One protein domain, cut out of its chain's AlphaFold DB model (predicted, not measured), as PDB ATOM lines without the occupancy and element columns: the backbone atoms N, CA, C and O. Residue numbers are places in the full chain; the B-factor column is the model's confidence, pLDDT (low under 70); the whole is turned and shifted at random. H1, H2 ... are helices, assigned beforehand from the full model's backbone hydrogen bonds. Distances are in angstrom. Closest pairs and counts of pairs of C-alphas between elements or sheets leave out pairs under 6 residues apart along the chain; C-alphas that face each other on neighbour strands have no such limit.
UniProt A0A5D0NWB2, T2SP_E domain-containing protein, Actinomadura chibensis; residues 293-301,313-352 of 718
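This is residues 293 to 301 and 313 to 352 of the 718 residues of the protein "T2SP_E domain-containing protein" of Actinomadura chibensis (UniProt A0A5D0NWB2). One long helix, H2, runs along the long axis of the model; a shorter helix, H3, crosses it at a steep angle, and a third and shortest helix, H1, packs on H3 near Val 352, the three centres making a triangle. Past the last residue of H2, a wide loop, residues 331 to 341, swings out and folds back to H3; the two C-alphas farthest apart are those of Gly 313, before H2, and Gly 337, in this loop. The printed part has 49 residues with three named helices, in the order H1, H2, H3 along the chain, and no named strand; the class is all helix. The whole is compact, with a radius of gyration of the C-alphas of 10.4 A, and its outline is elongated, spanning 34 by 18 by 18 A.

The longest helix is H2, residues 314 to 330. It touches H3, residues 342 to 352, and their closest C-alphas are those of Glu 322 and Ala 349, 5.7 A apart. H2 and H3 run opposite ways at a steep tilt of 52 degrees. H3 also touches H1, residues 293 to 301, with the closest C-alphas, those of Val 297 and Val 352, 5.4 A apart. H1 and H3 run the same way at a steep tilt of 61 degrees. H1 and H2 only just touch, with 3 pairs of C-alphas within 8 A, and H2 does so with residues 321 to 325 alone. The closest C-alphas of this pair are those of Ile 300 and Glu 324, 7.2 A apart; the two helices run opposite ways at a steep tilt of 61 degrees. The helix packing is mostly crossed: of the three pairs that touch, 0 are at a shallow tilt. In H1 and H3 every O i to N i+4 pair is within hydrogen-bond range; in H2 12 of 13 are.

H2 has 17 residues and measures 24.5 A from C-alpha 314 at (279.993, 277.243, 354.232) to C-alpha 330 at (286.851, 298.474, 344.091). H3, 11 residues, measures 15.3 A and ends at C-alpha 352 at (279.558, 289.144, 357.122). H1, 9 residues, measures 12.3 A and begins at C-alpha 293 at (280.901, 298.986, 360.020).

The two C-alphas farthest apart, those of Gly 313 and Gly 337, are 34.5 A apart. Residues 302 to 312 are cut out and not printed, and C-alphas 301 and 313 are 16.3 A apart across this cut, which lies in the link from H1 to H2. The link from H2 to H3, with 11 residues between them, is long. The mean pLDDT of the printed part is 79.5, and residues 332 to 339, in that long link, are under 70.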
ATOM      1  N   PHE A 293     280.458 300.346 360.332       79.94
ATOM      2  CA  PHE A 293     280.901 298.986 360.020       79.94
ATOM      3  C   PHE A 293     279.728 297.993 360.032       79.94
ATOM      4  O   PHE A 293     279.537 297.261 359.066       79.94
ATOM      5  N   GLN A 294     278.886 298.019 361.070       78.06
ATOM      6  CA  GLN A 294     277.708 297.149 361.169       78.06
ATOM      7  C   GLN A 294     276.632 297.470 360.118       78.06
ATOM      8  O   GLN A 294     275.912 296.574 359.679       78.06
ATOM      9  N   ALA A 295     276.521 298.725 359.666       80.38
ATOM     10  CA  ALA A 295     275.675 299.064 358.523       80.38
ATOM     11  C   ALA A 295     276.217 298.457 357.217       80.38
ATOM     12  O   ALA A 295     275.448 297.857 356.468       80.38
ATOM     13  N   THR A 296     277.533 298.535 356.980       82.62
ATOM     14  CA  THR A 296     278.189 297.900 355.823       82.62
ATOM     15  C   THR A 296     278.061 296.373 355.854       82.62
ATOM     16  O   THR A 296     277.799 295.774 354.815       82.62
ATOM     17  N   VAL A 297     278.177 295.738 357.029       85.75
ATOM     18  CA  VAL A 297     277.949 294.289 357.198       85.75
ATOM     19  C   VAL A 297     276.535 293.902 356.761       85.75
ATOM     20  O   VAL A 297     276.399 293.037 355.899       85.75
ATOM     21  N   ARG A 298     275.489 294.560 357.286       82.94
ATOM     22  CA  ARG A 298     274.088 294.242 356.936       82.94
ATOM     23  C   ARG A 298     273.781 294.423 355.447       82.94
ATOM     24  O   ARG A 298     273.091 293.595 354.867       82.94
ATOM     25  N   ASP A 299     274.303 295.478 354.830       83.94
ATOM     26  CA  ASP A 299     274.112 295.776 353.404       83.94
ATOM     27  C   ASP A 299     274.791 294.720 352.497       83.94
ATOM     28  O   ASP A 299     274.187 294.205 351.550       83.94
ATOM     29  N   ILE A 300     276.008 294.285 352.851       85.06
ATOM     30  CA  ILE A 300     276.662 293.148 352.180       85.06
ATOM     31  C   ILE A 300     275.863 291.861 352.394       85.06
ATOM     32  O   ILE A 300     275.601 291.153 351.425       85.06
ATOM     33  N   VAL A 301     275.442 291.562 353.627       85.88
ATOM     34  CA  VAL A 301     274.628 290.376 353.932       85.88
ATOM     35  C   VAL A 301     273.362 290.354 353.082       85.88
ATOM     36  O   VAL A 301     273.123 289.357 352.411       85.88
ATOM     37  N   GLY A 313     277.287 274.675 350.964       70.25
ATOM     38  CA  GLY A 313     278.098 274.548 352.178       70.25
ATOM     39  C   GLY A 313     279.108 275.690 352.404       70.25
ATOM     40  O   GLY A 313     279.719 276.199 351.459       70.25
ATOM     41  N   ARG A 314     279.313 276.036 353.689       80.56
ATOM     42  CA  ARG A 314     279.993 277.243 354.232       80.56
ATOM     43  C   ARG A 314     281.221 277.754 353.442       80.56
ATOM     44  O   ARG A 314     281.424 278.961 353.347       80.56
ATOM     45  N   GLY A 315     282.028 276.872 352.844       80.44
ATOM     46  CA  GLY A 315     283.179 277.248 352.010       80.44
ATOM     47  C   GLY A 315     282.833 278.030 350.731       80.44
ATOM     48  O   GLY A 315     283.550 278.969 350.391       80.44
ATOM     49  N   ARG A 316     281.727 277.708 350.040       81.31
ATOM     50  CA  ARG A 316     281.297 278.449 348.835       81.31
ATOM     51  C   ARG A 316     280.742 279.823 349.199       81.31
ATOM     52  O   ARG A 316     281.093 280.803 348.549       81.31
ATOM     53  N   ALA A 317     279.943 279.900 350.263       83.69
ATOM     54  CA  ALA A 317     279.443 281.166 350.790       83.69
ATOM     55  C   ALA A 317     280.592 282.118 351.160       83.69
ATOM     56  O   ALA A 317     280.584 283.278 350.760       83.69
ATOM     57  N   ARG A 318     281.645 281.611 351.817       85.75
ATOM     58  CA  ARG A 318     282.852 282.392 352.124       85.75
ATOM     59  C   ARG A 318     283.522 282.991 350.879       85.75
ATOM     60  O   ARG A 318     283.894 284.158 350.908       85.75
ATOM     61  N   MET A 319     283.622 282.241 349.776       85.31
ATOM     62  CA  MET A 319     284.170 282.769 348.516       85.31
ATOM     63  C   MET A 319     283.302 283.880 347.903       85.31
ATOM     64  O   MET A 319     283.850 284.825 347.341       85.31
ATOM     65  N   LEU A 320     281.971 283.786 348.014       85.94
ATOM     66  CA  LEU A 320     281.048 284.838 347.558       85.94
ATOM     67  C   LEU A 320     281.183 286.105 348.414       85.94
ATOM     68  O   LEU A 320     281.290 287.202 347.873       85.94
ATOM     69  N   ILE A 321     281.273 285.950 349.737       87.00
ATOM     70  CA  ILE A 321     281.487 287.049 350.690       87.00
ATOM     71  C   ILE A 321     282.816 287.766 350.412       87.00
ATOM     72  O   ILE A 321     282.844 288.987 350.283       87.00
ATOM     73  N   GLU A 322     283.915 287.021 350.260       87.12
ATOM     74  CA  GLU A 322     285.240 287.580 349.950       87.12
ATOM     75  C   GLU A 322     285.298 288.249 348.556       87.12
ATOM     76  O   GLU A 322     286.138 289.123 348.330       87.12
ATOM     77  N   ALA A 323     284.412 287.876 347.624       86.81
ATOM     78  CA  ALA A 323     284.274 288.523 346.319       86.81
ATOM     79  C   ALA A 323     283.434 289.813 346.380       86.81
ATOM     80  O   ALA A 323     283.869 290.834 345.854       86.81
ATOM     81  N   GLU A 324     282.280 289.801 347.052       86.88
ATOM     82  CA  GLU A 324     281.405 290.979 347.187       86.88
ATOM     83  C   GLU A 324     282.039 292.077 348.056       86.88
ATOM     84  O   GLU A 324     281.965 293.260 347.716       86.88
ATOM     85  N   VAL A 325     282.743 291.693 349.131       85.81
ATOM     86  CA  VAL A 325     283.576 292.616 349.922       85.81
ATOM     87  C   VAL A 325     284.601 293.304 349.022       85.81
ATOM     88  O   VAL A 325     284.723 294.525 349.070       85.81
ATOM     89  N   ARG A 326     285.305 292.550 348.164       84.06
ATOM     90  CA  ARG A 326     286.287 293.120 347.230       84.06
ATOM     91  C   ARG A 326     285.628 294.061 346.220       84.06
ATOM     92  O   ARG A 326     286.108 295.178 346.062       84.06
ATOM     93  N   ARG A 327     284.511 293.654 345.606       84.44
ATOM     94  CA  ARG A 327     283.783 294.466 344.619       84.44
ATOM     95  C   ARG A 327     283.391 295.832 345.189       84.44
ATOM     96  O   ARG A 327     283.719 296.851 344.602       84.44
ATOM     97  N   ARG A 328     282.776 295.877 346.376       80.06
ATOM     98  CA  ARG A 328     282.375 297.144 347.028       80.06
ATOM     99  C   ARG A 328     283.549 298.052 347.404       80.06
ATOM    100  O   ARG A 328     283.371 299.264 347.515       80.06
ATOM    101  N   ILE A 329     284.734 297.479 347.606       77.56
ATOM    102  CA  ILE A 329     285.976 298.222 347.844       77.56
ATOM    103  C   ILE A 329     286.518 298.806 346.533       77.56
ATOM    104  O   ILE A 329     286.936 299.962 346.518       77.56
ATOM    105  N   GLU A 330     286.476 298.036 345.443       76.88
ATOM    106  CA  GLU A 330     286.851 298.474 344.091       76.88
ATOM    107  C   GLU A 330     285.890 299.556 343.556       76.88
ATOM    108  O   GLU A 330     286.346 300.558 343.008       76.88
ATOM    109  N   ASP A 331     284.587 299.429 343.828       75.69
ATOM    110  CA  ASP A 331     283.535 300.410 343.505       75.69
ATOM    111  C   ASP A 331     283.597 301.698 344.362       75.69
ATOM    112  O   ASP A 331     282.805 302.620 344.164       75.69
ATOM    113  N   GLY A 332     284.496 301.777 345.351       67.56
ATOM    114  CA  GLY A 332     284.652 302.953 346.218       67.56
ATOM    115  C   GLY A 332     283.491 303.208 347.193       67.56
ATOM    116  O   GLY A 332     283.449 304.263 347.825       67.56
ATOM    117  N   LEU A 333     282.575 302.249 347.372       63.41
ATOM    118  CA  LEU A 333     281.351 302.366 348.187       63.41
ATOM    119  C   LEU A 333     281.598 302.365 349.712       63.41
ATOM    120  O   LEU A 333     280.656 302.320 350.502       63.41
ATOM    121  N   MET A 334     282.859 302.408 350.146       62.22
ATOM    122  CA  MET A 334     283.258 302.338 351.553       62.22
ATOM    123  C   MET A 334     283.218 303.729 352.217       62.22
ATOM    124  O   MET A 334     283.954 304.628 351.794       62.22
ATOM    125  N   PRO A 335     282.419 303.939 353.286       56.41
ATOM    126  CA  PRO A 335     282.315 305.247 353.933       56.41
ATOM    127  C   PRO A 335     283.650 305.710 354.535       56.41
ATOM    128  O   PRO A 335     284.169 305.101 355.467       56.41
ATOM    129  N   GLY A 336     284.193 306.818 354.017       59.00
ATOM    130  CA  GLY A 336     285.434 307.434 354.506       59.00
ATOM    131  C   GLY A 336     286.460 307.794 353.426       59.00
ATOM    132  O   GLY A 336     287.403 308.519 353.724       59.00
ATOM    133  N   GLY A 337     286.290 307.333 352.181       58.47
ATOM    134  CA  GLY A 337     287.064 307.795 351.014       58.47
ATOM    135  C   GLY A 337     288.531 307.338 350.928       58.47
ATOM    136  O   GLY A 337     289.161 307.532 349.892       58.47
ATOM    137  N   ALA A 338     289.076 306.705 351.969       61.69
ATOM    138  CA  ALA A 338     290.367 306.020 351.926       61.69
ATOM    139  C   ALA A 338     290.170 304.517 351.632       61.69
ATOM    140  O   ALA A 338     289.259 303.911 352.204       61.69
ATOM    141  N   PRO A 339     291.014 303.883 350.794       65.56
ATOM    142  CA  PRO A 339     290.901 302.454 350.513       65.56
ATOM    143  C   PRO A 339     291.180 301.628 351.787       65.56
ATOM    144  O   PRO A 339     292.231 301.809 352.409       65.56
ATOM    145  N   PRO A 340     290.277 300.720 352.203       72.12
ATOM    146  CA  PRO A 340     290.436 299.958 353.437       72.12
ATOM    147  C   PRO A 340     291.617 298.982 353.364       72.12
ATOM    148  O   PRO A 340     291.787 298.242 352.391       72.12
ATOM    149  N   THR A 341     292.402 298.949 354.444       80.62
ATOM    150  CA  THR A 341     293.532 298.025 354.616       80.62
ATOM    151  C   THR A 341     293.077 296.571 354.504       80.62
ATOM    152  O   THR A 341     291.965 296.244 354.909       80.62
ATOM    153  N   VAL A 342     293.947 295.675 354.021       81.88
ATOM    154  CA  VAL A 342     293.656 294.229 353.877       81.88
ATOM    155  C   VAL A 342     293.100 293.615 355.174       81.88
ATOM    156  O   VAL A 342     292.209 292.772 355.132       81.88
ATOM    157  N   GLU A 343     293.560 294.087 356.333       81.06
ATOM    158  CA  GLU A 343     293.024 293.710 357.645       81.06
ATOM    159  C   GLU A 343     291.545 294.095 357.824       81.06
ATOM    160  O   GLU A 343     290.747 293.264 358.254       81.06
ATOM    161  N   MET A 344     291.150 295.315 357.441       79.31
ATOM    162  CA  MET A 344     289.748 295.749 357.448       79.31
ATOM    163  C   MET A 344     288.897 294.930 356.465       79.31
ATOM    164  O   MET A 344     287.770 294.573 356.799       79.31
ATOM    165  N   GLN A 345     289.434 294.570 355.291       83.69
ATOM    166  CA  GLN A 345     288.730 293.711 354.322       83.69
ATOM    167  C   GLN A 345     288.464 292.320 354.918       83.69
ATOM    168  O   GLN A 345     287.335 291.833 354.892       83.69
ATOM    169  N   ASN A 346     289.487 291.719 355.536       85.94
ATOM    170  CA  ASN A 346     289.381 290.428 356.216       85.94
ATOM    171  C   ASN A 346     288.408 290.483 357.406       85.94
ATOM    172  O   ASN A 346     287.610 289.565 357.578       85.94
ATOM    173  N   ARG A 347     288.430 291.563 358.202       84.88
ATOM    174  CA  ARG A 347     287.470 291.793 359.296       84.88
ATOM    175  C   ARG A 347     286.035 291.931 358.793       84.88
ATOM    176  O   ARG A 347     285.134 291.397 359.430       84.88
ATOM    177  N   LEU A 348     285.817 292.627 357.678       86.44
ATOM    178  CA  LEU A 348     284.489 292.802 357.089       86.44
ATOM    179  C   LEU A 348     283.952 291.481 356.522       86.44
ATOM    180  O   LEU A 348     282.822 291.110 356.821       86.44
ATOM    181  N   ALA A 349     284.779 290.730 355.788       88.12
ATOM    182  CA  ALA A 349     284.425 289.400 355.292       88.12
ATOM    183  C   ALA A 349     284.134 288.405 356.431       88.12
ATOM    184  O   ALA A 349     283.178 287.637 356.344       88.12
ATOM    185  N   ALA A 350     284.909 288.452 357.522       88.31
ATOM    186  CA  ALA A 350     284.635 287.667 358.723       88.31
ATOM    187  C   ALA A 350     283.303 288.070 359.377       88.31
ATOM    188  O   ALA A 350     282.473 287.205 359.610       88.31
ATOM    189  N   ALA A 351     283.046 289.365 359.587       88.44
ATOM    190  CA  ALA A 351     281.802 289.830 360.205       88.44
ATOM    191  C   ALA A 351     280.550 289.498 359.370       88.44
ATOM    192  O   ALA A 351     279.529 289.117 359.933       88.44
ATOM    193  N   VAL A 352     280.632 289.577 358.038       89.19
ATOM    194  CA  VAL A 352     279.558 289.144 357.122       89.19
ATOM    195  C   VAL A 352     279.343 287.626 357.191       89.19
ATOM    196  O   VAL A 352     278.204 287.168 357.191       89.19
TER     197      VAL A 352